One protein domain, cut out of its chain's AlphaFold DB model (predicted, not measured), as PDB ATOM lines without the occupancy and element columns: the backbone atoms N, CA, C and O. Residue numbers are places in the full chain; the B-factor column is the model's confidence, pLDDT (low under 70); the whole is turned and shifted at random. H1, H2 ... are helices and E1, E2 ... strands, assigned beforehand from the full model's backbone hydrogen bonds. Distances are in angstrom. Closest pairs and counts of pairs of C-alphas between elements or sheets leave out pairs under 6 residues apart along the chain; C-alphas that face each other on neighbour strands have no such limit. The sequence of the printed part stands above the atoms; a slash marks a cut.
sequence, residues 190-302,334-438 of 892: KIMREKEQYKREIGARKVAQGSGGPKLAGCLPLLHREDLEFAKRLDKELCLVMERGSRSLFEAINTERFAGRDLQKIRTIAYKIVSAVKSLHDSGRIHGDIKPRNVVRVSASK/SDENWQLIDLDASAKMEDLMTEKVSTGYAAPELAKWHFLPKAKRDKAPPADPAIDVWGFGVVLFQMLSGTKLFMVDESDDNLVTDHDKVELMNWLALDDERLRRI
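What this domain is: This is residues 190 to 302 and 334 to 438 of the 892 residues of the protein "Protein kinase, putative" of Hondaea fermentalgiana (UniProt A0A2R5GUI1). What does this model look like? Two long helices, H4 and H6, lie side by side in opposite directions as the core, with the small two-strand ribbon E2 and E3 packed on H4 mainly through E3. H1, H2 and E1 gather at one end of the longest axis, H8 lies at the other end near H6, and H5 and H7 pack on each other. What is printed? The printed part has 218 residues, with eight named helices and three named strands in the order H1 H2 E1 H3 H4 E2 E3 H5 H6 H7 H8; E2 and E3 are antiparallel and E1 pairs with no named strand. The class is mostly helix, though under half of the residues, 99 of 218, are in named elements. How compact is it? The whole is compact, with a radius of gyration of the C-alphas of 17.5 A and spans of 56 by 49 by 31 A.

How they stand to each other: How do the first elements stand? H1, residues 195 to 210, and H2, residues 228 to 236, are near each other, with 5 pairs of C-alphas within 10 A. Residues 239 to 240 of E1, residues 239 to 243, pair antiparallel with residues 190 to 191. What surrounds the sheet? E2, residues 295 to 297, and E3, residues 338 to 340, are antiparallel at 145 degrees, with N 296 and O 339 within hydrogen-bond range at 2.8 A. The closest C-alphas of H3, residues 249 to 255, and E2 are those of Leu 249 and Val 295, 5.5 A; those of H4, residues 263 to 281, and E3 are Lys 272 and Trp 338, 6.2 A. Which helices meet? H4 touches H6, residues 385 to 401, opposite ways at a shallow tilt of 11 degrees, with the closest C-alphas, Ile 266 and Met 399, 6.3 A apart. H5, residues 364 to 371, touches H7, residues 418 to 425, opposite ways at a steep tilt of 45 degrees, with the closest C-alphas, Pro 364 and Met 425, 5.0 A apart. H8, residues 432 to 435, is near H6, with 5 pairs of C-alphas within 10 A. Are the helix backbones complete? Every O i to N i+4 pair is within hydrogen-bond range in H2 to H7, and 10 of 12 are in H1; H8 is too short for such a pair.

Where its parts are: Where do the elements begin and end? H1 begins at C-alpha 195, (352.485, 243.634, 213.932), and H8 ends at C-alpha 435, (378.189, 215.698, 230.443). How long are the longer ones? H4 measures 26.1 A, H6 24.5 A and H1 22.0 A, with a kink of 26 degrees near residue 204.

The domain as a whole: Is anything missing? Residues 303 to 333 are not printed; C-alphas 302 and 334 are 10.8 A apart across the cut. Which links are long? They are H1 to H2, H4 to E2, E3 to H5, H5 to H6 and H6 to H7. Where is confidence low? The mean pLDDT of the printed part is 83.6, and 27 residues are under 70, among them 207 to 215 and 373 to 377.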
ATOM      1  N   LYS A 190     364.360 242.047 207.116       86.25
ATOM      2  CA  LYS A 190     363.372 241.170 207.764       86.25
ATOM      3  C   LYS A 190     362.009 241.860 207.742       86.25
ATOM      4  O   LYS A 190     361.767 242.787 208.511       86.25
ATOM      5  N   ILE A 191     361.133 241.415 206.840       87.06
ATOM      6  CA  ILE A 191     359.729 241.845 206.766       87.06
ATOM      7  C   ILE A 191     358.915 240.966 207.718       87.06
ATOM      8  O   ILE A 191     358.878 239.743 207.565       87.06
ATOM      9  N   MET A 192     358.282 241.572 208.720       85.75
ATOM     10  CA  MET A 192     357.530 240.851 209.744       85.75
ATOM     11  C   MET A 192     356.045 240.768 209.391       85.75
ATOM     12  O   MET A 192     355.415 241.767 209.066       85.75
ATOM     13  N   ARG A 193     355.465 239.566 209.498       87.19
ATOM     14  CA  ARG A 193     354.030 239.342 209.240       87.19
ATOM     15  C   ARG A 193     353.153 239.799 210.406       87.19
ATOM     16  O   ARG A 193     352.069 240.330 210.193       87.19
ATOM     17  N   GLU A 194     353.620 239.611 211.640       88.06
ATOM     18  CA  GLU A 194     352.875 239.985 212.841       88.06
ATOM     19  C   GLU A 194     353.288 241.355 213.384       88.06
ATOM     20  O   GLU A 194     354.411 241.571 213.849       88.06
ATOM     21  N   LYS A 195     352.319 242.271 213.415       90.31
ATOM     22  CA  LYS A 195     352.485 243.634 213.932       90.31
ATOM     23  C   LYS A 195     352.884 243.681 215.412       90.31
ATOM     24  O   LYS A 195     353.632 244.573 215.805       90.31
ATOM     25  N   GLU A 196     352.422 242.737 216.235       88.69
ATOM     26  CA  GLU A 196     352.781 242.700 217.661       88.69
ATOM     27  C   GLU A 196     354.211 242.197 217.896       88.69
ATOM     28  O   GLU A 196     354.907 242.747 218.748       88.69
ATOM     29  N   GLN A 197     354.690 241.236 217.099       89.88
ATOM     30  CA  GLN A 197     356.100 240.826 217.100       89.88
ATOM     31  C   GLN A 197     357.001 242.014 216.699       89.88
ATOM     32  O   GLN A 197     357.943 242.348 217.418       89.88
ATOM     33  N   TYR A 198     356.636 242.742 215.633       91.31
ATOM     34  CA  TYR A 198     357.342 243.958 215.200       91.31
ATOM     35  C   TYR A 198     357.385 245.050 216.282       91.31
ATOM     36  O   TYR A 198     358.434 245.637 216.558       91.31
ATOM     37  N   LYS A 199     356.254 245.314 216.949       90.25
ATOM     38  CA  LYS A 199     356.194 246.267 218.069       90.25
ATOM     39  C   LYS A 199     357.113 245.866 219.226       90.25
ATOM     40  O   LYS A 199     357.706 246.760 219.829       90.25
ATOM     41  N   ARG A 200     357.236 244.570 219.548       88.62
ATOM     42  CA  ARG A 200     358.127 244.087 220.621       88.62
ATOM     43  C   ARG A 200     359.600 244.277 220.268       88.62
ATOM     44  O   ARG A 200     360.305 244.895 221.064       88.62
ATOM     45  N   GLU A 201     360.014 243.896 219.059       90.50
ATOM     46  CA  GLU A 201     361.363 244.141 218.518       90.50
ATOM     47  C   GLU A 201     361.751 245.630 218.611       90.50
ATOM     48  O   GLU A 201     362.771 246.007 219.198       90.50
ATOM     49  N   ILE A 202     360.905 246.515 218.070       89.44
ATOM     50  CA  ILE A 202     361.139 247.964 218.083       89.44
ATOM     51  C   ILE A 202     361.088 248.527 219.513       89.44
ATOM     52  O   ILE A 202     361.876 249.409 219.865       89.44
ATOM     53  N   GLY A 203     360.188 248.020 220.358       86.44
ATOM     54  CA  GLY A 203     360.051 248.416 221.759       86.44
ATOM     55  C   GLY A 203     361.280 248.065 222.600       86.44
ATOM     56  O   GLY A 203     361.775 248.923 223.333       86.44
ATOM     57  N   ALA A 204     361.817 246.850 222.452       85.69
ATOM     58  CA  ALA A 204     363.046 246.409 223.113       85.69
ATOM     59  C   ALA A 204     364.226 247.341 222.792       85.69
ATOM     60  O   ALA A 204     364.964 247.755 223.685       85.69
ATOM     61  N   ARG A 205     364.343 247.755 221.526       82.69
ATOM     62  CA  ARG A 205     365.432 248.616 221.040       82.69
ATOM     63  C   ARG A 205     365.279 250.091 221.429       82.69
ATOM     64  O   ARG A 205     366.284 250.746 221.695       82.69
ATOM     65  N   LYS A 206     364.049 250.621 221.501       75.69
ATOM     66  CA  LYS A 206     363.779 252.023 221.892       75.69
ATOM     67  C   LYS A 206     364.046 252.293 223.380       75.69
ATOM     68  O   LYS A 206     364.589 253.346 223.715       75.69
ATOM     69  N   VAL A 207     363.714 251.354 224.273       60.38
ATOM     70  CA  VAL A 207     363.904 251.515 225.735       60.38
ATOM     71  C   VAL A 207     365.382 251.718 226.106       60.38
ATOM     72  O   VAL A 207     365.695 252.538 226.971       60.38
ATOM     73  N   ALA A 208     366.294 251.059 225.391       55.09
ATOM     74  CA  ALA A 208     367.738 251.210 225.568       55.09
ATOM     75  C   ALA A 208     368.328 252.518 224.994       55.09
ATOM     76  O   ALA A 208     369.497 252.808 225.221       55.09
ATOM     77  N   GLN A 209     367.554 253.309 224.242       53.06
ATOM     78  CA  GLN A 209     367.994 254.607 223.708       53.06
ATOM     79  C   GLN A 209     367.447 255.795 224.515       53.06
ATOM     80  O   GLN A 209     368.123 256.812 224.643       53.06
ATOM     81  N   GLY A 210     366.235 255.680 225.073       44.28
ATOM     82  CA  GLY A 210     365.553 256.788 225.762       44.28
ATOM     83  C   GLY A 210     365.907 256.990 227.243       44.28
ATOM     84  O   GLY A 210     365.472 257.971 227.836       44.28
ATOM     85  N   SER A 211     366.659 256.071 227.855       39.12
ATOM     86  CA  SER A 211     366.870 255.997 229.314       39.12
ATOM     87  C   SER A 211     368.222 256.536 229.803       39.12
ATOM     88  O   SER A 211     368.489 256.519 231.000       39.12
ATOM     89  N   GLY A 212     369.100 256.989 228.899       40.09
ATOM     90  CA  GLY A 212     370.489 257.341 229.234       40.09
ATOM     91  C   GLY A 212     371.387 256.136 229.554       40.09
ATOM     92  O   GLY A 212     372.560 256.323 229.872       40.09
ATOM     93  N   GLY A 213     370.857 254.911 229.455       41.06
ATOM     94  CA  GLY A 213     371.634 253.678 229.533       41.06
ATOM     95  C   GLY A 213     372.540 253.470 228.310       41.06
ATOM     96  O   GLY A 213     372.398 254.157 227.292       41.06
ATOM     97  N   PRO A 214     373.489 252.522 228.383       43.94
ATOM     98  CA  PRO A 214     374.290 252.143 227.226       43.94
ATOM     99  C   PRO A 214     373.400 251.572 226.110       43.94
ATOM    100  O   PRO A 214     372.435 250.855 226.374       43.94
ATOM    101  N   LYS A 215     373.768 251.833 224.844       61.81
ATOM    102  CA  LYS A 215     373.235 251.078 223.691       61.81
ATOM    103  C   LYS A 215     373.364 249.578 223.992       61.81
ATOM    104  O   LYS A 215     374.428 249.192 224.467       61.81
ATOM    105  N   LEU A 216     372.347 248.766 223.665       73.81
ATOM    106  CA  LEU A 216     372.364 247.299 223.838       73.81
ATOM    107  C   LEU A 216     373.642 246.702 223.234       73.81
ATOM    108  O   LEU A 216     373.754 246.533 222.016       73.81
ATOM    109  N   ALA A 217     374.635 246.447 224.080       81.38
ATOM    110  CA  ALA A 217     375.975 246.117 223.640       81.38
ATOM    111  C   ALA A 217     375.983 244.665 223.170       81.38
ATOM    112  O   ALA A 217     375.631 243.769 223.923       81.38
ATOM    113  N   GLY A 218     376.371 244.430 221.917       84.25
ATOM    114  CA  GLY A 218     376.341 243.090 221.330       84.25
ATOM    115  C   GLY A 218     374.985 242.661 220.758       84.25
ATOM    116  O   GLY A 218     374.906 241.555 220.242       84.25
ATOM    117  N   CYS A 219     373.951 243.509 220.754       89.19
ATOM    118  CA  CYS A 219     372.793 243.325 219.871       89.19
ATOM    119  C   CYS A 219     373.033 244.063 218.542       89.19
ATOM    120  O   CYS A 219     373.439 245.227 218.549       89.19
ATOM    121  N   LEU A 220     372.748 243.418 217.407       87.25
ATOM    122  CA  LEU A 220     372.928 244.007 216.073       87.25
ATOM    123  C   LEU A 220     372.017 245.239 215.907       87.25
ATOM    124  O   LEU A 220     370.803 245.099 216.087       87.25
ATOM    125  N   PRO A 221     372.534 246.445 215.604       86.50
ATOM    126  CA  PRO A 221     371.710 247.645 215.475       86.50
ATOM    127  C   PRO A 221     370.844 247.628 214.207       86.50
ATOM    128  O   PRO A 221     371.205 247.040 213.190       86.50
ATOM    129  N   LEU A 222     369.708 248.332 214.261       86.25
ATOM    130  CA  LEU A 222     368.887 248.597 213.077       86.25
ATOM    131  C   LEU A 222     369.434 249.804 212.308       86.25
ATOM    132  O   LEU A 222     369.727 250.844 212.904       86.25
ATOM    133  N   LEU A 223     369.519 249.671 210.989       82.06
ATOM    134  CA  LEU A 223     369.978 250.706 210.065       82.06
ATOM    135  C   LEU A 223     368.827 251.625 209.625       82.06
ATOM    136  O   LEU A 223     367.650 251.287 209.747       82.06
ATOM    137  N   HIS A 224     369.180 252.808 209.114       79.62
ATOM    138  CA  HIS A 224     368.262 253.813 208.549       79.62
ATOM    139  C   HIS A 224     367.094 254.251 209.461       79.62
ATOM    140  O   HIS A 224     366.071 254.730 208.979       79.62
ATOM    141  N   ARG A 225     367.243 254.127 210.788       80.56
ATOM    142  CA  ARG A 225     366.252 254.593 211.780       80.56
ATOM    143  C   ARG A 225     366.409 256.068 212.182       80.56
ATOM    144  O   ARG A 225     365.568 256.570 212.919       80.56
ATOM    145  N   GLU A 226     367.481 256.730 211.740       78.00
ATOM    146  CA  GLU A 226     367.789 258.138 212.048       78.00
ATOM    147  C   GLU A 226     366.968 259.122 211.196       78.00
ATOM    148  O   GLU A 226     366.622 260.207 211.657       78.00
ATOM    149  N   ASP A 227     366.606 258.720 209.975       79.12
ATOM    150  CA  ASP A 227     365.649 259.431 209.128       79.12
ATOM    151  C   ASP A 227     364.222 259.101 209.585       79.12
ATOM    152  O   ASP A 227     363.784 257.951 209.532       79.12
ATOM    153  N   LEU A 228     363.495 260.121 210.044       80.50
ATOM    154  CA  LEU A 228     362.146 259.984 210.590       80.50
ATOM    155  C   LEU A 228     361.091 259.610 209.540       80.50
ATOM    156  O   LEU A 228     360.164 258.877 209.881       80.50
ATOM    157  N   GLU A 229     361.199 260.079 208.296       78.75
ATOM    158  CA  GLU A 229     360.235 259.723 207.244       78.75
ATOM    159  C   GLU A 229     360.506 258.313 206.723       78.75
ATOM    160  O   GLU A 229     359.585 257.499 206.601       78.75
ATOM    161  N   PHE A 230     361.779 257.966 206.532       77.12
ATOM    162  CA  PHE A 230     362.143 256.607 206.146       77.12
ATOM    163  C   PHE A 230     361.814 255.589 207.247       77.12
ATOM    164  O   PHE A 230     361.250 254.532 206.968       77.12
ATOM    165  N   ALA A 231     362.060 255.924 208.519       80.50
ATOM    166  CA  ALA A 231     361.677 255.084 209.650       80.50
ATOM    167  C   ALA A 231     360.154 254.891 209.759       80.50
ATOM    168  O   ALA A 231     359.722 253.788 210.088       80.50
ATOM    169  N   LYS A 232     359.334 255.908 209.438       84.00
ATOM    170  CA  LYS A 232     357.869 255.756 209.326       84.00
ATOM    171  C   LYS A 232     357.476 254.811 208.191       84.00
ATOM    172  O   LYS A 232     356.562 254.009 208.380       84.00
ATOM    173  N   ARG A 233     358.151 254.871 207.031       82.50
ATOM    174  CA  ARG A 233     357.931 253.917 205.928       82.50
ATOM    175  C   ARG A 233     358.277 252.495 206.384       82.50
ATOM    176  O   ARG A 233     357.435 251.616 206.262       82.50
ATOM    177  N   LEU A 234     359.434 252.283 207.012       85.31
ATOM    178  CA  LEU A 234     359.813 250.981 207.584       85.31
ATOM    179  C   LEU A 234     358.821 250.481 208.654       85.31
ATOM    180  O   LEU A 234     358.475 249.300 208.645       85.31
ATOM    181  N   ASP A 235     358.326 251.364 209.531       89.19
ATOM    182  CA  ASP A 235     357.306 251.043 210.546       89.19
ATOM    183  C   ASP A 235     355.950 250.670 209.911       89.19
ATOM    184  O   ASP A 235     355.253 249.792 210.424       89.19
ATOM    185  N   LYS A 236     355.572 251.299 208.787       88.75
ATOM    186  CA  LYS A 236     354.373 250.951 208.000       88.75
ATOM    187  C   LYS A 236     354.514 249.586 207.320       88.75
ATOM    188  O   LYS A 236     353.549 248.830 207.288       88.75
ATOM    189  N   GLU A 237     355.705 249.279 206.813       85.88
ATOM    190  CA  GLU A 237     356.027 248.028 206.111       85.88
ATOM    191  C   GLU A 237     356.400 246.862 207.043       85.88
ATOM    192  O   GLU A 237     356.747 245.783 206.566       85.88
ATOM    193  N   LEU A 238     356.369 247.069 208.368       91.25
ATOM    194  CA  LEU A 238     356.834 246.105 209.379       91.25
ATOM    195  C   LEU A 238     358.246 245.566 209.064       91.25
ATOM    196  O   LEU A 238     358.568 244.400 209.307       91.25
ATOM    197  N   CYS A 239     359.092 246.426 208.492       87.81
ATOM    198  CA  CYS A 239     360.399 246.068 207.960       87.81
ATOM    199  C   CYS A 239     361.519 246.460 208.932       87.81
ATOM    200  O   CYS A 239     361.538 247.560 209.499       87.81
ATOM    201  N   LEU A 240     362.464 245.543 209.119       88.19
ATOM    202  CA  LEU A 240     363.707 245.740 209.853       88.19
ATOM    203  C   LEU A 240     364.870 245.698 208.862       88.19
ATOM    204  O   LEU A 240     365.014 244.720 208.127       88.19
ATOM    205  N   VAL A 241     365.716 246.726 208.885       84.31
ATOM    206  CA  VAL A 241     366.967 246.775 208.117       84.31
ATOM    207  C   VAL A 241     368.131 246.620 209.083       84.31
ATOM    208  O   VAL A 241     368.193 247.330 210.087       84.31
ATOM    209  N   MET A 242     369.052 245.709 208.792       85.62
ATOM    210  CA  MET A 242     370.251 245.456 209.596       85.62
ATOM    211  C   MET A 242     371.446 245.140 208.690       85.62
ATOM    212  O   MET A 242     371.267 244.820 207.516       85.62
ATOM    213  N   GLU A 243     372.665 245.238 209.213       83.19
ATOM    214  CA  GLU A 243     373.876 244.834 208.484       83.19
ATOM    215  C   GLU A 243     373.819 243.332 208.139       83.19
ATOM    216  O   GLU A 243     373.384 242.519 208.960       83.19
ATOM    217  N   ARG A 244     374.224 242.943 206.920       82.06
ATOM    218  CA  ARG A 244     374.247 241.530 206.511       82.06
ATOM    219  C   ARG A 244     375.334 240.788 207.286       82.06
ATOM    220  O   ARG A 244     376.521 240.954 207.025       82.06
ATOM    221  N   GLY A 245     374.919 239.902 208.186       83.00
ATOM    222  CA  GLY A 245     375.823 238.946 208.816       83.00
ATOM    223  C   GLY A 245     376.453 237.978 207.810       83.00
ATOM    224  O   GLY A 245     375.829 237.591 206.824       83.00
ATOM    225  N   SER A 246     377.682 237.545 208.096       84.38
ATOM    226  CA  SER A 246     378.387 236.526 207.312       84.38
ATOM    227  C   SER A 246     377.783 235.128 207.476       84.38
ATOM    228  O   SER A 246     377.710 234.397 206.495       84.38
ATOM    229  N   ARG A 247     377.378 234.763 208.705       86.88
ATOM    230  CA  ARG A 247     376.762 233.479 209.095       86.88
ATOM    231  C   ARG A 247     375.972 233.602 210.397       86.88
ATOM    232  O   ARG A 247     376.283 234.458 211.228       86.88
ATOM    233  N   SER A 248     375.032 232.685 210.616       93.12
ATOM    234  CA  SER A 248     374.498 232.387 211.958       93.12
ATOM    235  C   SER A 248     375.413 231.420 212.722       93.12
ATOM    236  O   SER A 248     376.217 230.705 212.120       93.12
ATOM    237  N   LEU A 249     375.282 231.352 214.049       94.75
ATOM    238  CA  LEU A 249     376.018 230.381 214.866       94.75
ATOM    239  C   LEU A 249     375.550 228.950 214.572       94.75
ATOM    240  O   LEU A 249     376.377 228.045 214.553       94.75
ATOM    241  N   PHE A 250     374.267 228.755 214.247       93.81
ATOM    242  CA  PHE A 250     373.737 227.484 213.737       93.81
ATOM    243  C   PHE A 250     374.521 226.997 212.505       93.81
ATOM    244  O   PHE A 250     375.022 225.874 212.479       93.81
ATOM    245  N   GLU A 251     374.685 227.861 211.500       90.25
ATOM    246  CA  GLU A 251     375.443 227.534 210.290       90.25
ATOM    247  C   GLU A 251     376.928 227.294 210.601       90.25
ATOM    248  O   GLU A 251     377.522 226.346 210.087       90.25
ATOM    249  N   ALA A 252     377.538 228.114 211.461       90.31
ATOM    250  CA  ALA A 252     378.947 227.970 211.815       90.31
ATOM    251  C   ALA A 252     379.236 226.673 212.593       90.31
ATOM    252  O   ALA A 252     380.226 226.010 212.290       90.31
ATOM    253  N   ILE A 253     378.377 226.271 213.539       90.50
ATOM    254  CA  ILE A 253     378.493 224.989 214.260       90.50
ATOM    255  C   ILE A 253     378.504 223.824 213.258       90.50
ATOM    256  O   ILE A 253     379.376 222.959 213.327       90.50
ATOM    257  N   ASN A 254     377.593 223.852 212.282       86.94
ATOM    258  CA  ASN A 254     377.431 222.776 211.304       86.94
ATOM    259  C   ASN A 254     378.500 222.768 210.191       86.94
ATOM    260  O   ASN A 254     378.743 221.720 209.593       86.94
ATOM    261  N   THR A 255     379.141 223.906 209.884       84.00
ATOM    262  CA  THR A 255     380.045 224.038 208.717       84.00
ATOM    263  C   THR A 255     381.515 224.294 209.051       84.00
ATOM    264  O   THR A 255     382.381 223.894 208.276       84.00
ATOM    265  N   GLU A 256     381.837 224.923 210.187       84.19
ATOM    266  CA  GLU A 256     383.208 225.353 210.523       84.19
ATOM    267  C   GLU A 256     383.954 224.375 211.447       84.19
ATOM    268  O   GLU A 256     385.109 224.628 211.781       84.19
ATOM    269  N   ARG A 257     383.321 223.255 211.840       82.88
ATOM    270  CA  ARG A 257     383.916 222.140 212.616       82.88
ATOM    271  C   ARG A 257     384.633 222.545 213.918       82.88
ATOM    272  O   ARG A 257     385.530 221.838 214.364       82.88
ATOM    273  N   PHE A 258     384.232 223.653 214.541       85.56
ATOM    274  CA  PHE A 258     384.832 224.129 215.793       85.56
ATOM    275  C   PHE A 258     384.153 223.543 217.047       85.56
ATOM    276  O   PHE A 258     384.788 223.431 218.094       85.56
ATOM    277  N   ALA A 259     382.872 223.170 216.958       88.81
ATOM    278  CA  ALA A 259     382.119 222.631 218.090       88.81
ATOM    279  C   ALA A 259     382.677 221.265 218.529       88.81
ATOM    280  O   ALA A 259     383.016 220.427 217.692       88.81
ATOM    281  N   GLY A 260     382.810 221.060 219.842       86.00
ATOM    282  CA  GLY A 260     383.457 219.886 220.438       86.00
ATOM    283  C   GLY A 260     384.974 219.790 220.220       86.00
ATOM    284  O   GLY A 260     385.549 218.743 220.513       86.00
ATOM    285  N   ARG A 261     385.617 220.834 219.668       81.69
ATOM    286  CA  ARG A 261     387.028 220.801 219.231       81.69
ATOM    287  C   ARG A 261     387.825 222.039 219.669       81.69
ATOM    288  O   ARG A 261     388.747 221.910 220.465       81.69
ATOM    289  N   ASP A 262     387.431 223.235 219.235       81.12
ATOM    290  CA  ASP A 262     388.156 224.491 219.497       81.12
ATOM    291  C   ASP A 262     387.595 225.217 220.734       81.12
ATOM    292  O   ASP A 262     386.712 226.079 220.643       81.12
ATOM    293  N   LEU A 263     388.114 224.863 221.915       80.50
ATOM    294  CA  LEU A 263     387.679 225.438 223.193       80.50
ATOM    295  C   LEU A 263     387.848 226.968 223.247       80.50
ATOM    296  O   LEU A 263     387.030 227.655 223.862       80.50
ATOM    297  N   GLN A 264     388.866 227.524 222.585       79.38
ATOM    298  CA  GLN A 264     389.164 228.957 222.632       79.38
ATOM    299  C   GLN A 264     388.207 229.777 221.750       79.38
ATOM    300  O   GLN A 264     387.750 230.850 222.169       79.38
ATOM    301  N   LYS A 265     387.826 229.271 220.569       85.00
ATOM    302  CA  LYS A 265     386.742 229.853 219.762       85.00
ATOM    303  C   LYS A 265     385.401 229.729 220.482       85.00
ATOM    304  O   LYS A 265     384.696 230.733 220.584       85.00
ATOM    305  N   ILE A 266     385.088 228.569 221.072       89.19
ATOM    306  CA  ILE A 266     383.859 228.368 221.867       89.19
ATOM    307  C   ILE A 266     383.783 229.382 223.018       89.19
ATOM    308  O   ILE A 266     382.785 230.089 223.147       89.19
ATOM    309  N   ARG A 267     384.858 229.521 223.805       84.12
ATOM    310  CA  ARG A 267     384.992 230.503 224.894       84.12
ATOM    311  C   ARG A 267     384.770 231.937 224.415       84.12
ATOM    312  O   ARG A 267     384.063 232.701 225.070       84.12
ATOM    313  N   THR A 268     385.340 232.296 223.267       85.31
ATOM    314  CA  THR A 268     385.207 233.643 222.696       85.31
ATOM    315  C   THR A 268     383.767 233.928 222.266       85.31
ATOM    316  O   THR A 268     383.223 234.973 222.624       85.31
ATOM    317  N   ILE A 269     383.119 232.989 221.569       91.00
ATOM    318  CA  ILE A 269     381.711 233.096 221.153       91.00
ATOM    319  C   ILE A 269     380.797 233.182 222.382       91.00
ATOM    320  O   ILE A 269     379.982 234.100 222.482       91.00
ATOM    321  N   ALA A 270     380.975 232.280 223.350       91.31
ATOM    322  CA  ALA A 270     380.204 232.246 224.588       91.31
ATOM    323  C   ALA A 270     380.307 233.567 225.367       91.31
ATOM    324  O   ALA A 270     379.287 234.119 225.778       91.31
ATOM    325  N   TYR A 271     381.512 234.136 225.492       87.69
ATOM    326  CA  TYR A 271     381.715 235.431 226.143       87.69
ATOM    327  C   TYR A 271     380.962 236.572 225.437       87.69
ATOM    328  O   TYR A 271     380.388 237.432 226.110       87.69
ATOM    329  N   LYS A 272     380.917 236.587 224.095       89.62
ATOM    330  CA  LYS A 272     380.149 237.590 223.329       89.62
ATOM    331  C   LYS A 272     378.643 237.445 223.556       89.62
ATOM    332  O   LYS A 272     377.987 238.453 223.803       89.62
ATOM    333  N   ILE A 273     378.120 236.213 223.542       94.44
ATOM    334  CA  ILE A 273     376.701 235.927 223.816       94.44
ATOM    335  C   ILE A 273     376.331 236.397 225.227       94.44
ATOM    336  O   ILE A 273     375.427 237.214 225.373       94.44
ATOM    337  N   VAL A 274     377.065 235.961 226.259       89.44
ATOM    338  CA  VAL A 274     376.782 236.335 227.658       89.44
ATOM    339  C   VAL A 274     376.925 237.839 227.882       89.44
ATOM    340  O   VAL A 274     376.114 238.420 228.595       89.44
ATOM    341  N   SER A 275     377.893 238.502 227.240       88.44
ATOM    342  CA  SER A 275     378.023 239.967 227.311       88.44
ATOM    343  C   SER A 275     376.788 240.684 226.752       88.44
ATOM    344  O   SER A 275     376.343 241.675 227.331       88.44
ATOM    345  N   ALA A 276     376.216 240.174 225.656       90.75
ATOM    346  CA  ALA A 276     375.015 240.735 225.044       90.75
ATOM    347  C   ALA A 276     373.748 240.452 225.865       90.75
ATOM    348  O   ALA A 276     372.969 241.373 226.118       90.75
ATOM    349  N   VAL A 277     373.590 239.220 226.364       92.81
ATOM    350  CA  VAL A 277     372.523 238.846 227.309       92.81
ATOM    351  C   VAL A 277     372.587 239.730 228.556       92.81
ATOM    352  O   VAL A 277     371.594 240.363 228.906       92.81
ATOM    353  N   LYS A 278     373.770 239.890 229.165       88.69
ATOM    354  CA  LYS A 278     373.960 240.765 230.329       88.69
ATOM    355  C   LYS A 278     373.610 242.222 230.015       88.69
ATOM    356  O   LYS A 278     372.941 242.860 230.816       88.69
ATOM    357  N   SER A 279     374.009 242.757 228.856       88.19
ATOM    358  CA  SER A 279     373.649 244.132 228.476       88.19
ATOM    359  C   SER A 279     372.140 244.329 228.295       88.19
ATOM    360  O   SER A 279     371.659 245.447 228.482       88.19
ATOM    361  N   LEU A 280     371.403 243.283 227.911       89.31
ATOM    362  CA  LEU A 280     369.944 243.305 227.850       89.31
ATOM    363  C   LEU A 280     369.343 243.204 229.262       89.31
ATOM    364  O   LEU A 280     368.465 244.000 229.599       89.31
ATOM    365  N   HIS A 281     369.889 242.330 230.115       90.75
ATOM    366  CA  HIS A 281     369.485 242.175 231.520       90.75
ATOM    367  C   HIS A 281     369.674 243.462 232.325       90.75
ATOM    368  O   HIS A 281     368.746 243.914 232.990       90.75
ATOM    369  N   ASP A 282     370.819 244.128 232.173       86.50
ATOM    370  CA  ASP A 282     371.113 245.431 232.782       86.50
ATOM    371  C   ASP A 282     370.117 246.533 232.346       86.50
ATOM    372  O   ASP A 282     369.987 247.552 233.022       86.50
ATOM    373  N   SER A 283     369.388 246.339 231.235       85.62
ATOM    374  CA  SER A 283     368.319 247.239 230.767       85.62
ATOM    375  C   SER A 283     366.918 246.901 231.315       85.62
ATOM    376  O   SER A 283     365.932 247.517 230.906       85.62
ATOM    377  N   GLY A 284     366.810 245.932 232.235       89.06
ATOM    378  CA  GLY A 284     365.544 245.471 232.822       89.06
ATOM    379  C   GLY A 284     364.724 244.574 231.889       89.06
ATOM    380  O   GLY A 284     363.492 244.580 231.932       89.06
ATOM    381  N   ARG A 285     365.392 243.849 230.983       91.50
ATOM    382  CA  ARG A 285     364.783 243.052 229.911       91.50
ATOM    383  C   ARG A 285     365.487 241.711 229.734       91.50
ATOM    384  O   ARG A 285     366.683 241.624 229.965       91.50
ATOM    385  N   ILE A 286     364.764 240.708 229.247       93.19
ATOM    386  CA  ILE A 286     365.319 239.418 228.802       93.19
ATOM    387  C   ILE A 286     365.102 239.231 227.297       93.19
ATOM    388  O   ILE A 286     364.246 239.894 226.705       93.19
ATOM    389  N   HIS A 287     365.856 238.344 226.659       94.50
ATOM    390  CA  HIS A 287     365.723 238.019 225.239       94.50
ATOM    391  C   HIS A 287     364.556 237.061 224.981       94.50
ATOM    392  O   HIS A 287     363.818 237.256 224.018       94.50
ATOM    393  N   GLY A 288     364.390 236.044 225.829       92.94
ATOM    394  CA  GLY A 288     363.298 235.066 225.781       92.94
ATOM    395  C   GLY A 288     363.396 234.004 224.676       92.94
ATOM    396  O   GLY A 288     362.508 233.167 224.582       92.94
ATOM    397  N   ASP A 289     364.444 234.025 223.841       95.56
ATOM    398  CA  ASP A 289     364.618 233.119 222.688       95.56
ATOM    399  C   ASP A 289     366.113 232.973 222.317       95.56
ATOM    400  O   ASP A 289     366.535 233.226 221.186       95.56
ATOM    401  N   ILE A 290     366.966 232.641 223.296       96.38
ATOM    402  CA  ILE A 290     368.408 232.439 223.069       96.38
ATOM    403  C   ILE A 290     368.646 231.091 222.377       96.38
ATOM    404  O   ILE A 290     368.499 230.036 222.987       96.38
ATOM    405  N   LYS A 291     369.059 231.132 221.103       96.00
ATOM    406  CA  LYS A 291     369.366 229.948 220.277       96.00
ATOM    407  C   LYS A 291     370.398 230.254 219.180       96.00
ATOM    408  O   LYS A 291     370.575 231.424 218.835       96.00
ATOM    409  N   PRO A 292     371.045 229.252 218.548       96.56
ATOM    410  CA  PRO A 292     372.149 229.473 217.610       96.56
ATOM    411  C   PRO A 292     371.770 230.232 216.326       96.56
ATOM    412  O   PRO A 292     372.644 230.790 215.665       96.56
ATOM    413  N   ARG A 293     370.488 230.292 215.946       94.75
ATOM    414  CA  ARG A 293     370.034 231.129 214.815       94.75
ATOM    415  C   ARG A 293     369.999 232.618 215.151       94.75
ATOM    416  O   ARG A 293     370.228 233.437 214.268       94.75
ATOM    417  N   ASN A 294     369.777 232.947 216.422       96.19
ATOM    418  CA  ASN A 294     369.662 234.319 216.915       96.19
ATOM    419  C   ASN A 294     371.029 234.931 217.282       96.19
ATOM    420  O   ASN A 294     371.099 236.069 217.737       96.19
ATOM    421  N   VAL A 295     372.130 234.204 217.045       96.50
ATOM    422  CA  VAL A 295     373.509 234.698 217.167       96.50
ATOM    423  C   VAL A 295     374.132 234.758 215.770       96.50
ATOM    424  O   VAL A 295     374.191 233.749 215.069       96.50
ATOM    425  N   VAL A 296     374.611 235.930 215.354       93.56
ATOM    426  CA  VAL A 296     375.094 236.201 213.990       93.56
ATOM    427  C   VAL A 296     376.507 236.779 214.016       93.56
ATOM    428  O   VAL A 296     376.804 237.677 214.805       93.56
ATOM    429  N   ARG A 297     377.390 236.289 213.136       90.88
ATOM    430  CA  ARG A 297     378.749 236.822 212.959       90.88
ATOM    431  C   ARG A 297     378.748 237.924 211.909       90.88
ATOM    432  O   ARG A 297     378.568 237.649 210.724       90.88
ATOM    433  N   VAL A 298     378.996 239.154 212.337       82.88
ATOM    434  CA  VAL A 298     378.950 240.353 211.487       82.88
ATOM    435  C   VAL A 298     380.246 240.532 210.688       82.88
ATOM    436  O   VAL A 298     380.196 240.866 209.511       82.88
ATOM    437  N   SER A 299     381.412 240.228 211.272       72.81
ATOM    438  CA  SER A 299     382.677 240.239 210.521       72.81
ATOM    439  C   SER A 299     382.836 238.995 209.635       72.81
ATOM    440  O   SER A 299     382.432 237.889 209.997       72.81
ATOM    441  N   ALA A 300     383.452 239.160 208.461       61.44
ATOM    442  CA  ALA A 300     383.800 238.036 207.597       61.44
ATOM    443  C   ALA A 300     384.824 237.111 208.282       61.44
ATOM    444  O   ALA A 300     385.781 237.582 208.903       61.44
ATOM    445  N   SER A 301     384.650 235.791 208.141       55.97
ATOM    446  CA  SER A 301     385.624 234.821 208.653       55.97
ATOM    447  C   SER A 301     386.974 234.993 207.957       55.97
ATOM    448  O   SER A 301     387.044 235.047 206.731       55.97
ATOM    449  N   LYS A 302     388.059 235.014 208.739       55.28
ATOM    450  CA  LYS A 302     389.442 234.962 208.231       55.28
ATOM    451  C   LYS A 302     389.931 233.525 207.972       55.28
ATOM    452  O   LYS A 302     391.124 233.325 207.729       55.28
ATOM    453  N   SER A 334     389.916 236.189 218.189       52.75
ATOM    454  CA  SER A 334     389.766 237.561 218.699       52.75
ATOM    455  C   SER A 334     389.107 238.558 217.729       52.75
ATOM    456  O   SER A 334     388.604 239.584 218.192       52.75
ATOM    457  N   ASP A 335     389.074 238.266 216.424       63.59
ATOM    458  CA  ASP A 335     388.536 239.154 215.375       63.59
ATOM    459  C   ASP A 335     387.090 238.818 214.929       63.59
ATOM    460  O   ASP A 335     386.502 239.539 214.111       63.59
ATOM    461  N   GLU A 336     386.485 237.735 215.432       80.62
ATOM    462  CA  GLU A 336     385.093 237.399 215.103       80.62
ATOM    463  C   GLU A 336     384.100 238.224 215.949       80.62
ATOM    464  O   GLU A 336     384.013 238.089 217.173       80.62
ATOM    465  N   ASN A 337     383.313 239.081 215.291       85.12
ATOM    466  CA  ASN A 337     382.296 239.909 215.936       85.12
ATOM    467  C   ASN A 337     380.930 239.212 215.888       85.12
ATOM    468  O   ASN A 337     380.238 239.266 214.871       85.12
ATOM    469  N   TRP A 338     380.559 238.566 216.991       92.19
ATOM    470  CA  TRP A 338     379.278 237.881 217.175       92.19
ATOM    471  C   TRP A 338     378.272 238.773 217.913       92.19
ATOM    472  O   TRP A 338     378.622 239.383 218.926       92.19
ATOM    473  N   GLN A 339     377.039 238.853 217.406       93.00
ATOM    474  CA  GLN A 339     375.972 239.712 217.931       93.00
ATOM    475  C   GLN A 339     374.606 239.008 217.948       93.00
ATOM    476  O   GLN A 339     374.345 238.132 217.124       93.00
ATOM    477  N   LEU A 340     373.736 239.403 218.881       94.62
ATOM    478  CA  LEU A 340     372.367 238.900 219.013       94.62
ATOM    479  C   LEU A 340     371.385 239.630 218.085       94.62
ATOM    480  O   LEU A 340     371.487 240.847 217.879       94.62
ATOM    481  N   ILE A 341     370.408 238.882 217.578       93.62
ATOM    482  CA  ILE A 341     369.269 239.342 216.775       93.62
ATOM    483  C   ILE A 341     367.957 238.743 217.314       93.62
ATOM    484  O   ILE A 341     367.982 237.806 218.095       93.62
ATOM    485  N   ASP A 342     366.824 239.236 216.816       91.06
ATOM    486  CA  ASP A 342     365.472 238.716 217.081       91.06
ATOM    487  C   ASP A 342     364.957 238.889 218.527       91.06
ATOM    488  O   ASP A 342     364.735 237.942 219.278       91.06
ATOM    489  N   LEU A 343     364.713 240.147 218.904       91.81
ATOM    490  CA  LEU A 343     364.146 240.586 220.183       91.81
ATOM    491  C   LEU A 343     362.601 240.654 220.151       91.81
ATOM    492  O   LEU A 343     361.985 241.376 220.935       91.81
ATOM    493  N   ASP A 344     361.935 239.924 219.260       89.38
ATOM    494  CA  ASP A 344     360.469 239.900 219.140       89.38
ATOM    495  C   ASP A 344     359.775 238.946 220.144       89.38
ATOM    496  O   ASP A 344     358.565 239.061 220.366       89.38
ATOM    497  N   ALA A 345     360.535 238.063 220.804       91.31
ATOM    498  CA  ALA A 345     360.155 237.318 222.015       91.31
ATOM    499  C   ALA A 345     360.508 238.072 223.319       91.31
ATOM    500  O   ALA A 345     360.105 237.678 224.411       91.31
ATOM    501  N   SER A 346     361.248 239.179 223.210       92.94
ATOM    502  CA  SER A 346     361.874 239.866 224.338       92.94
ATOM    503  C   SER A 346     360.850 240.555 225.251       92.94
ATOM    504  O   SER A 346     360.131 241.462 224.818       92.94
ATOM    505  N   ALA A 347     360.871 240.230 226.546       91.75
ATOM    506  CA  ALA A 347     359.997 240.786 227.589       91.75
ATOM    507  C   ALA A 347     360.775 241.631 228.623       91.75
ATOM    508  O   ALA A 347     361.987 241.460 228.799       91.75
ATOM    509  N   LYS A 348     360.113 242.594 229.284       91.62
ATOM    510  CA  LYS A 348     360.706 243.237 230.472       91.62
ATOM    511  C   LYS A 348     360.678 242.250 231.624       91.62
ATOM    512  O   LYS A 348     359.786 241.418 231.661       91.62
ATOM    513  N   MET A 349     361.610 242.371 232.559       89.75
ATOM    514  CA  MET A 349     361.578 241.540 233.762       89.75
ATOM    515  C   MET A 349     360.259 241.738 234.521       89.75
ATOM    516  O   MET A 349     359.734 242.852 234.544       89.75
ATOM    517  N   GLU A 350     359.741 240.657 235.103       84.50
ATOM    518  CA  GLU A 350     358.425 240.563 235.765       84.50
ATOM    519  C   GLU A 350     357.181 240.709 234.848       84.50
ATOM    520  O   GLU A 350     356.085 240.344 235.274       84.50
ATOM    521  N   ASP A 351     357.301 241.166 233.588       90.19
ATOM    522  CA  ASP A 351     356.197 241.064 232.613       90.19
ATOM    523  C   ASP A 351     355.980 239.582 232.224       90.19
ATOM    524  O   ASP A 351     356.907 238.773 232.239       90.19
ATOM    525  N   LEU A 352     354.760 239.212 231.825       89.81
ATOM    526  CA  LEU A 352     354.438 237.846 231.387       89.81
ATOM    527  C   LEU A 352     355.178 237.454 230.092       89.81
ATOM    528  O   LEU A 352     355.259 238.244 229.144       89.81
ATOM    529  N   MET A 353     355.662 236.210 230.030       89.50
ATOM    530  CA  MET A 353     356.327 235.652 228.849       89.50
ATOM    531  C   MET A 353     355.418 235.568 227.612       89.50
ATOM    532  O   MET A 353     354.194 235.458 227.701       89.50
ATOM    533  N   THR A 354     356.032 235.617 226.425       85.12
ATOM    534  CA  THR A 354     355.307 235.537 225.145       85.12
ATOM    535  C   THR A 354     355.159 234.093 224.660       85.12
ATOM    536  O   THR A 354     355.969 233.235 224.983       85.12
ATOM    537  N   GLU A 355     354.160 233.836 223.812       82.38
ATOM    538  CA  GLU A 355     353.969 232.529 223.155       82.38
ATOM    539  C   GLU A 355     355.047 232.190 222.113       82.38
ATOM    540  O   GLU A 355     355.135 231.035 221.701       82.38
ATOM    541  N   LYS A 356     355.868 233.160 221.670       83.81
ATOM    542  CA  LYS A 356     356.987 232.864 220.769       83.81
ATOM    543  C   LYS A 356     358.110 232.223 221.581       83.81
ATOM    544  O   LYS A 356     358.762 232.900 222.370       83.81
ATOM    545  N   VAL A 357     358.346 230.940 221.332       85.38
ATOM    546  CA  VAL A 357     359.406 230.144 221.951       85.38
ATOM    547  C   VAL A 357     359.894 229.083 220.961       85.38
ATOM    548  O   VAL A 357     359.079 228.450 220.295       85.38
ATOM    549  N   SER A 358     361.209 228.868 220.862       92.56
ATOM    550  CA  SER A 358     361.759 227.643 220.265       92.56
ATOM    551  C   SER A 358     362.003 226.626 221.371       92.56
ATOM    552  O   SER A 358     362.930 226.760 222.173       92.56
ATOM    553  N   THR A 359     361.137 225.618 221.440       92.75
ATOM    554  CA  THR A 359     361.038 224.728 222.607       92.75
ATOM    555  C   THR A 359     362.299 223.909 222.883       92.75
ATOM    556  O   THR A 359     362.547 223.575 224.036       92.75
ATOM    557  N   GLY A 360     363.156 223.677 221.881       93.38
ATOM    558  CA  GLY A 360     364.459 223.028 222.063       93.38
ATOM    559  C   GLY A 360     365.475 223.801 222.915       93.38
ATOM    560  O   GLY A 360     366.475 223.222 223.333       93.38
ATOM    561  N   TYR A 361     365.226 225.090 223.177       95.75
ATOM    562  CA  TYR A 361     366.079 225.982 223.976       95.75
ATOM    563  C   TYR A 361     365.312 226.646 225.138       95.75
ATOM    564  O   TYR A 361     365.866 227.487 225.847       95.75
ATOM    565  N   ALA A 362     364.040 226.286 225.341       92.75
ATOM    566  CA  ALA A 362     363.178 226.857 226.371       92.75
ATOM    567  C   ALA A 362     363.561 226.368 227.773       92.75
ATOM    568  O   ALA A 362     363.910 225.202 227.940       92.75
ATOM    569  N   ALA A 363     363.450 227.240 228.779       91.19
ATOM    570  CA  ALA A 363     363.635 226.868 230.182       91.19
ATOM    571  C   ALA A 363     362.493 225.963 230.693       91.19
ATOM    572  O   ALA A 363     361.376 226.076 230.175       91.19
ATOM    573  N   PRO A 364     362.720 225.096 231.702       83.88
ATOM    574  CA  PRO A 364     361.710 224.168 232.218       83.88
ATOM    575  C   PRO A 364     360.392 224.847 232.612       83.88
ATOM    576  O   PRO A 364     359.322 224.371 232.241       83.88
ATOM    577  N   GLU A 365     360.455 225.994 233.288       81.38
ATOM    578  CA  GLU A 365     359.297 226.805 233.686       81.38
ATOM    579  C   GLU A 365     358.473 227.304 232.481       81.38
ATOM    580  O   GLU A 365     357.239 227.303 232.501       81.38
ATOM    581  N   LEU A 366     359.148 227.662 231.384       86.56
ATOM    582  CA  LEU A 366     358.524 228.121 230.144       86.56
ATOM    583  C   LEU A 366     357.945 226.947 229.347       86.56
ATOM    584  O   LEU A 366     356.844 227.053 228.809       86.56
ATOM    585  N   ALA A 367     358.655 225.817 229.317       86.44
ATOM    586  CA  ALA A 367     358.211 224.581 228.684       86.44
ATOM    587  C   ALA A 367     356.959 224.006 229.364       86.44
ATOM    588  O   ALA A 367     356.009 223.647 228.671       86.44
ATOM    589  N   LYS A 368     356.909 223.997 230.708       80.56
ATOM    590  CA  LYS A 368     355.717 223.614 231.487       80.56
ATOM    591  C   LYS A 368     354.496 224.409 231.047       80.56
ATOM    592  O   LYS A 368     353.479 223.820 230.697       80.56
ATOM    593  N   TRP A 369     354.589 225.741 231.023       84.44
ATOM    594  CA  TRP A 369     353.476 226.571 230.559       84.44
ATOM    595  C   TRP A 369     353.120 226.298 229.093       84.44
ATOM    596  O   TRP A 369     351.945 226.128 228.786       84.44
ATOM    597  N   HIS A 370     354.112 226.218 228.204       84.88
ATOM    598  CA  HIS A 370     353.878 226.086 226.765       84.88
ATOM    599  C   HIS A 370     353.234 224.745 226.365       84.88
ATOM    600  O   HIS A 370     352.405 224.709 225.458       84.88
ATOM    601  N   PHE A 371     353.582 223.648 227.044       79.69
ATOM    602  CA  PHE A 371     353.064 222.309 226.739       79.69
ATOM    603  C   PHE A 371     351.787 221.929 227.506       79.69
ATOM    604  O   PHE A 371     351.170 220.909 227.189       79.69
ATOM    605  N   LEU A 372     351.351 222.722 228.491       70.38
ATOM    606  CA  LEU A 372     350.134 222.430 229.252       70.38
ATOM    607  C   LEU A 372     348.867 222.553 228.377       70.38
ATOM    608  O   LEU A 372     348.612 223.609 227.783       70.38
ATOM    609  N   PRO A 373     347.988 221.531 228.339       52.88
ATOM    610  CA  PRO A 373     346.734 221.625 227.604       52.88
ATOM    611  C   PRO A 373     345.841 222.711 228.219       52.88
ATOM    612  O   PRO A 373     345.465 222.638 229.391       52.88
ATOM    613  N   LYS A 374     345.446 223.690 227.391       56.41
ATOM    614  CA  LYS A 374     344.722 224.924 227.770       56.41
ATOM    615  C   LYS A 374     345.579 225.977 228.498       56.41
ATOM    616  O   LYS A 374     345.038 226.745 229.300       56.41
ATOM    617  N   ALA A 375     346.879 226.049 228.207       58.53
ATOM    618  CA  ALA A 375     347.706 227.202 228.558       58.53
ATOM    619  C   ALA A 375     347.010 228.517 228.155       58.53
ATOM    620  O   ALA A 375     346.557 228.675 227.021       58.53
ATOM    621  N   LYS A 376     346.894 229.455 229.100       69.00
ATOM    622  CA  LYS A 376     346.366 230.801 228.842       69.00
ATOM    623  C   LYS A 376     347.483 231.833 228.974       69.00
ATOM    624  O   LYS A 376     348.397 231.643 229.779       69.00
ATOM    625  N   ARG A 377     347.383 232.948 228.241       69.50
ATOM    626  CA  ARG A 377     348.365 234.050 228.285       69.50
ATOM    627  C   ARG A 377     348.506 234.688 229.669       69.50
ATOM    628  O   ARG A 377     349.613 235.033 230.051       69.50
ATOM    629  N   ASP A 378     347.420 234.790 230.435       76.00
ATOM    630  CA  ASP A 378     347.410 235.288 231.822       76.00
ATOM    631  C   ASP A 378     348.111 234.352 232.823       76.00
ATOM    632  O   ASP A 378     348.328 234.741 233.966       76.00
ATOM    633  N   LYS A 379     348.483 233.137 232.397       76.56
ATOM    634  CA  LYS A 379     349.211 232.139 233.195       76.56
ATOM    635  C   LYS A 379     350.636 231.865 232.698       76.56
ATOM    636  O   LYS A 379     351.230 230.875 233.119       76.56
ATOM    637  N   ALA A 380     351.170 232.683 231.787       83.00
ATOM    638  CA  ALA A 380     352.573 232.574 231.387       83.00
ATOM    639  C   ALA A 380     353.499 232.842 232.589       83.00
ATOM    640  O   ALA A 380     353.128 233.627 233.465       83.00
ATOM    641  N   PRO A 381     354.694 232.231 232.663       85.12
ATOM    642  CA  PRO A 381     355.650 232.582 233.703       85.12
ATOM    643  C   PRO A 381     356.082 234.052 233.553       85.12
ATOM    644  O   PRO A 381     356.084 234.580 232.432       85.12
ATOM    645  N   PRO A 382     356.459 234.728 234.652       89.62
ATOM    646  CA  PRO A 382     357.101 236.029 234.566       89.62
ATOM    647  C   PRO A 382     358.451 235.896 233.852       89.62
ATOM    648  O   PRO A 382     359.142 234.880 233.943       89.62
ATOM    649  N   ALA A 383     358.829 236.945 233.139       90.25
ATOM    650  CA  ALA A 383     360.110 237.059 232.471       90.25
ATOM    651  C   ALA A 383     361.250 237.180 233.497       90.25
ATOM    652  O   ALA A 383     361.501 238.255 234.046       90.25
ATOM    653  N   ASP A 384     361.950 236.073 233.733       90.69
ATOM    654  CA  ASP A 384     363.087 235.967 234.652       90.69
ATOM    655  C   ASP A 384     364.412 235.848 233.858       90.69
ATOM    656  O   ASP A 384     364.468 235.097 232.875       90.69
ATOM    657  N   PRO A 385     365.499 236.551 234.248       91.50
ATOM    658  CA  PRO A 385     366.842 236.380 233.677       91.50
ATOM    659  C   PRO A 385     367.314 234.925 233.538       91.50
ATOM    660  O   PRO A 385     368.063 234.616 232.606       91.50
ATOM    661  N   ALA A 386     366.873 234.030 234.431       89.94
ATOM    662  CA  ALA A 386     367.193 232.605 234.401       89.94
ATOM    663  C   ALA A 386     366.794 231.921 233.079       89.94
ATOM    664  O   ALA A 386     367.499 231.017 232.634       89.94
ATOM    665  N   ILE A 387     365.741 232.400 232.404       92.31
ATOM    666  CA  ILE A 387     365.266 231.850 231.126       92.31
ATOM    667  C   ILE A 387     366.327 232.017 230.022       92.31
ATOM    668  O   ILE A 387     366.595 231.086 229.260       92.31
ATOM    669  N   ASP A 388     366.991 233.177 229.959       94.75
ATOM    670  CA  ASP A 388     368.078 233.409 228.997       94.75
ATOM    671  C   ASP A 388     369.357 232.656 229.382       94.75
ATOM    672  O   ASP A 388     370.079 232.179 228.505       94.75
ATOM    673  N   VAL A 389     369.651 232.551 230.686       93.06
ATOM    674  CA  VAL A 389     370.808 231.794 231.200       93.06
ATOM    675  C   VAL A 389     370.672 230.313 230.852       93.06
ATOM    676  O   VAL A 389     371.646 229.696 230.415       93.06
ATOM    677  N   TRP A 390     369.463 229.767 230.962       94.62
ATOM    678  CA  TRP A 390     369.137 228.423 230.509       94.62
ATOM    679  C   TRP A 390     369.370 228.252 229.004       94.62
ATOM    680  O   TRP A 390     370.141 227.377 228.605       94.62
ATOM    681  N   GLY A 391     368.760 229.101 228.166       95.62
ATOM    682  CA  GLY A 391     368.904 229.011 226.707       95.62
ATOM    683  C   GLY A 391     370.367 229.135 226.267       95.62
ATOM    684  O   GLY A 391     370.848 228.364 225.433       95.62
ATOM    685  N   PHE A 392     371.129 230.021 226.918       96.69
ATOM    686  CA  PHE A 392     372.583 230.089 226.771       96.69
ATOM    687  C   PHE A 392     373.280 228.780 227.181       96.69
ATOM    688  O   PHE A 392     374.173 228.332 226.466       96.69
ATOM    689  N   GLY A 393     372.871 228.141 228.280       94.56
ATOM    690  CA  GLY A 393     373.367 226.830 228.710       94.56
ATOM    691  C   GLY A 393     373.183 225.735 227.656       94.56
ATOM    692  O   GLY A 393     374.118 224.974 227.404       94.56
ATOM    693  N   VAL A 394     372.029 225.700 226.980       96.94
ATOM    694  CA  VAL A 394     371.756 224.750 225.884       96.94
ATOM    695  C   VAL A 394     372.677 225.018 224.686       96.94
ATOM    696  O   VAL A 394     373.293 224.093 224.153       96.94
ATOM    697  N   VAL A 395     372.844 226.289 224.296       97.19
ATOM    698  CA  VAL A 395     373.770 226.698 223.222       97.19
ATOM    699  C   VAL A 395     375.226 226.372 223.580       97.19
ATOM    700  O   VAL A 395     375.980 225.880 222.738       97.19
ATOM    701  N   LEU A 396     375.633 226.605 224.830       95.81
ATOM    702  CA  LEU A 396     376.977 226.320 225.328       95.81
ATOM    703  C   LEU A 396     377.263 224.812 225.341       95.81
ATOM    704  O   LEU A 396     378.324 224.402 224.870       95.81
ATOM    705  N   PHE A 397     376.313 223.988 225.798       95.44
ATOM    706  CA  PHE A 397     376.401 222.527 225.713       95.44
ATOM    707  C   PHE A 397     376.595 222.057 224.264       95.44
ATOM    708  O   PHE A 397     377.460 221.217 223.998       95.44
ATOM    709  N   GLN A 398     375.838 222.622 223.316       95.94
ATOM    710  CA  GLN A 398     375.952 222.264 221.901       95.94
ATOM    711  C   GLN A 398     377.319 222.639 221.317       95.94
ATOM    712  O   GLN A 398     377.923 221.843 220.599       95.94
ATOM    713  N   MET A 399     377.844 223.819 221.658       94.88
ATOM    714  CA  MET A 399     379.189 224.223 221.248       94.88
ATOM    715  C   MET A 399     380.285 223.347 221.875       94.88
ATOM    716  O   MET A 399     381.226 222.986 221.177       94.88
ATOM    717  N   LEU A 400     380.177 222.982 223.157       92.50
ATOM    718  CA  LEU A 400     381.202 222.220 223.889       92.50
ATOM    719  C   LEU A 400     381.208 220.713 223.604       92.50
ATOM    720  O   LEU A 400     382.269 220.101 223.659       92.50
ATOM    721  N   SER A 401     380.051 220.112 223.318       92.19
ATOM    722  CA  SER A 401     379.938 218.675 223.015       92.19
ATOM    723  C   SER A 401     379.924 218.363 221.515       92.19
ATOM    724  O   SER A 401     380.124 217.218 221.123       92.19
ATOM    725  N   GLY A 402     379.619 219.354 220.666       91.06
ATOM    726  CA  GLY A 402     379.292 219.134 219.254       91.06
ATOM    727  C   GLY A 402     377.936 218.448 219.019       91.06
ATOM    728  O   GLY A 402     377.601 218.147 217.876       91.06
ATOM    729  N   THR A 403     377.141 218.202 220.069       91.81
ATOM    730  CA  THR A 403     375.859 217.477 220.009       91.81
ATOM    731  C   THR A 403     374.708 218.330 220.539       91.81
ATOM    732  O   THR A 403     374.894 219.135 221.448       91.81
ATOM    733  N   LYS A 404     373.498 218.177 219.990       92.25
ATOM    734  CA  LYS A 404     372.309 218.858 220.533       92.25
ATOM    735  C   LYS A 404     371.917 218.235 221.881       92.25
ATOM    736  O   LYS A 404     372.128 217.042 222.090       92.25
ATOM    737  N   LEU A 405     371.346 219.038 222.782       92.62
ATOM    738  CA  LEU A 405     370.911 218.572 224.107       92.62
ATOM    739  C   LEU A 405     369.689 217.638 224.025       92.62
ATOM    740  O   LEU A 405     369.648 216.608 224.701       92.62
ATOM    741  N   PHE A 406     368.753 218.002 223.145       92.62
ATOM    742  CA  PHE A 406     367.501 217.310 222.840       92.62
ATOM    743  C   PHE A 406     367.349 217.085 221.326       92.62
ATOM    744  O   PHE A 406     368.053 217.703 220.515       92.62
ATOM    745  N   MET A 407     366.393 216.243 220.936       87.56
ATOM    746  CA  MET A 407     365.996 216.052 219.545       87.56
ATOM    747  C   MET A 407     365.065 217.184 219.084       87.56
ATOM    748  O   MET A 407     363.884 217.225 219.429       87.56
ATOM    749  N   VAL A 408     365.610 218.091 218.269       91.56
ATOM    750  CA  VAL A 408     364.887 219.247 217.710       91.56
ATOM    751  C   VAL A 408     364.727 219.149 216.196       91.56
ATOM    752  O   VAL A 408     365.652 218.705 215.505       91.56
ATOM    753  N   ASP A 409     363.590 219.618 215.688       89.31
ATOM    754  CA  ASP A 409     363.360 219.821 214.260       89.31
ATOM    755  C   ASP A 409     364.252 220.965 213.743       89.31
ATOM    756  O   ASP A 409     364.454 221.989 214.402       89.31
ATOM    757  N   GLU A 410     364.858 220.782 212.570       86.12
ATOM    758  CA  GLU A 410     365.824 221.739 212.015       86.12
ATOM    759  C   GLU A 410     365.182 222.898 211.238       86.12
ATOM    760  O   GLU A 410     365.904 223.771 210.743       86.12
ATOM    761  N   SER A 411     363.855 222.926 211.123       83.69
ATOM    762  CA  SER A 411     363.101 223.992 210.460       83.69
ATOM    763  C   SER A 411     362.587 225.066 211.426       83.69
ATOM    764  O   SER A 411     362.616 226.244 211.064       83.69
ATOM    765  N   ASP A 412     362.191 224.696 212.650       83.56
ATOM    766  CA  ASP A 412     361.575 225.599 213.639       83.56
ATOM    767  C   ASP A 412     362.239 225.598 215.038       83.56
ATOM    768  O   ASP A 412     361.881 226.412 215.897       83.56
ATOM    769  N   ASP A 413     363.249 224.744 215.248       91.25
ATOM    770  CA  ASP A 413     363.969 224.548 216.512       91.25
ATOM    771  C   ASP A 413     363.096 224.002 217.676       91.25
ATOM    772  O   ASP A 413     363.428 224.199 218.855       91.25
ATOM    773  N   ASN A 414     361.990 223.306 217.379       93.06
ATOM    774  CA  ASN A 414     361.105 222.703 218.385       93.06
ATOM    775  C   ASN A 414     361.424 221.238 218.720       93.06
ATOM    776  O   ASN A 414     361.960 220.495 217.901       93.06
ATOM    777  N   LEU A 415     361.062 220.814 219.937       90.75
ATOM    778  CA  LEU A 415     361.205 219.432 220.408       90.75
ATOM    779  C   LEU A 415     360.302 218.469 219.630       90.75
ATOM    780  O   LEU A 415     359.078 218.625 219.606       90.75
ATOM    781  N   VAL A 416     360.907 217.429 219.053       86.12
ATOM    782  CA  VAL A 416     360.202 216.447 218.215       86.12
ATOM    783  C   VAL A 416     359.450 215.424 219.068       86.12
ATOM    784  O   VAL A 416     358.269 215.161 218.836       86.12
ATOM    785  N   THR A 417     360.124 214.833 220.056       80.00
ATOM    786  CA  THR A 417     359.605 213.696 220.827       80.00
ATOM    787  C   THR A 417     358.811 214.169 222.046       80.00
ATOM    788  O   THR A 417     359.160 215.157 222.688       80.00
ATOM    789  N   ASP A 418     357.749 213.448 222.413       74.31
ATOM    790  CA  ASP A 418     357.038 213.726 223.670       74.31
ATOM    791  C   ASP A 418     357.875 213.341 224.900       74.31
ATOM    792  O   ASP A 418     357.714 213.940 225.960       74.31
ATOM    793  N   HIS A 419     358.824 212.413 224.735       70.19
ATOM    794  CA  HIS A 419     359.845 212.095 225.731       70.19
ATOM    795  C   HIS A 419     360.646 213.343 226.133       70.19
ATOM    796  O   HIS A 419     360.641 213.713 227.302       70.19
ATOM    797  N   ASP A 420     361.260 214.039 225.172       78.06
ATOM    798  CA  ASP A 420     362.124 215.191 225.453       78.06
ATOM    799  C   ASP A 420     361.309 216.378 225.998       78.06
ATOM    800  O   ASP A 420     361.808 217.160 226.806       78.06
ATOM    801  N   LYS A 421     360.025 216.500 225.619       77.12
ATOM    802  CA  LYS A 421     359.098 217.489 226.203       77.12
ATOM    803  C   LYS A 421     358.824 217.190 227.678       77.12
ATOM    804  O   LYS A 421     358.881 218.101 228.503       77.12
ATOM    805  N   VAL A 422     358.536 215.931 228.019       63.56
ATOM    806  CA  VAL A 422     358.318 215.491 229.407       63.56
ATOM    807  C   VAL A 422     359.601 215.619 230.227       63.56
ATOM    808  O   VAL A 422     359.538 216.093 231.360       63.56
ATOM    809  N   GLU A 423     360.753 215.274 229.653       69.69
ATOM    810  CA  GLU A 423     362.061 215.453 230.279       69.69
ATOM    811  C   GLU A 423     362.344 216.932 230.570       69.69
ATOM    812  O   GLU A 423     362.683 217.275 231.700       69.69
ATOM    813  N   LEU A 424     362.141 217.830 229.597       76.81
ATOM    814  CA  LEU A 424     362.354 219.266 229.788       76.81
ATOM    815  C   LEU A 424     361.407 219.861 230.841       76.81
ATOM    816  O   LEU A 424     361.845 220.635 231.693       76.81
ATOM    817  N   MET A 425     360.123 219.484 230.831       72.12
ATOM    818  CA  MET A 425     359.162 219.925 231.853       72.12
ATOM    819  C   MET A 425     359.532 219.453 233.263       72.12
ATOM    820  O   MET A 425     359.237 220.149 234.230       72.12
ATOM    821  N   ASN A 426     360.171 218.290 233.393       59.00
ATOM    822  CA  ASN A 426     360.566 217.706 234.676       59.00
ATOM    823  C   ASN A 426     362.080 217.782 234.915       59.00
ATOM    824  O   ASN A 426     362.616 217.015 235.712       59.00
ATOM    825  N   TRP A 427     362.779 218.694 234.233       67.69
ATOM    826  CA  TRP A 427     364.232 218.767 234.307       67.69
ATOM    827  C   TRP A 427     364.717 219.070 235.727       67.69
ATOM    828  O   TRP A 427     364.145 219.915 236.422       67.69
ATOM    829  N   LEU A 428     365.810 218.413 236.124       57.75
ATOM    830  CA  LEU A 428     366.431 218.512 237.452       57.75
ATOM    831  C   LEU A 428     367.923 218.859 237.380       57.75
ATOM    832  O   LEU A 428     368.424 219.662 238.158       57.75
ATOM    833  N   ALA A 429     368.665 218.237 236.468       64.44
ATOM    834  CA  ALA A 429     370.078 218.509 236.231       64.44
ATOM    835  C   ALA A 429     370.502 217.880 234.904       64.44
ATOM    836  O   ALA A 429     369.884 216.918 234.451       64.44
ATOM    837  N   LEU A 430     371.605 218.369 234.337       72.44
ATOM    838  CA  LEU A 430     372.302 217.645 233.279       72.44
ATOM    839  C   LEU A 430     372.918 216.359 233.853       72.44
ATOM    840  O   LEU A 430     373.666 216.421 234.832       72.44
ATOM    841  N   ASP A 431     372.611 215.219 233.243       67.50
ATOM    842  CA  ASP A 431     373.151 213.914 233.621       67.50
ATOM    843  C   ASP A 431     374.627 213.739 233.211       67.50
ATOM    844  O   ASP A 431     375.144 214.404 232.305       67.50
ATOM    845  N   ASP A 432     375.318 212.803 233.865       69.81
ATOM    846  CA  ASP A 432     376.740 212.569 233.610       69.81
ATOM    847  C   ASP A 432     377.017 211.890 232.254       69.81
ATOM    848  O   ASP A 432     378.163 211.892 231.813       69.81
ATOM    849  N   GLU A 433     376.036 211.288 231.568       76.44
ATOM    850  CA  GLU A 433     376.241 210.731 230.218       76.44
ATOM    851  C   GLU A 433     376.334 211.849 229.177       76.44
ATOM    852  O   GLU A 433     377.314 211.921 228.433       76.44
ATOM    853  N   ARG A 434     375.372 212.779 229.185       81.94
ATOM    854  CA  ARG A 434     375.421 214.010 228.394       81.94
ATOM    855  C   ARG A 434     376.650 214.837 228.746       81.94
ATOM    856  O   ARG A 434     377.322 215.326 227.840       81.94
ATOM    857  N   LEU A 435     377.001 214.954 230.027       76.06
ATOM    858  CA  LEU A 435     378.189 215.698 230.443       76.06
ATOM    859  C   LEU A 435     379.498 215.080 229.920       76.06
ATOM    860  O   LEU A 435     380.362 215.813 229.441       76.06
ATOM    861  N   ARG A 436     379.621 213.743 229.920       78.94
ATOM    862  CA  ARG A 436     380.755 213.012 229.314       78.94
ATOM    863  C   ARG A 436     380.888 213.221 227.798       78.94
ATOM    864  O   ARG A 436     381.918 212.872 227.226       78.94
ATOM    865  N   ARG A 437     379.901 213.827 227.121       87.38
ATOM    866  CA  ARG A 437     380.033 214.259 225.713       87.38
ATOM    867  C   ARG A 437     380.934 215.494 225.571       87.38
ATOM    868  O   ARG A 437     381.527 215.679 224.513       87.38
ATOM    869  N   ILE A 438     381.089 216.303 226.625       86.19
ATOM    870  CA  ILE A 438     382.108 217.358 226.723       86.19
ATOM    871  C   ILE A 438     383.392 216.687 227.223       86.19
ATOM    872  O   ILE A 438     383.477 216.370 228.408       86.19
TER     873      ILE A 438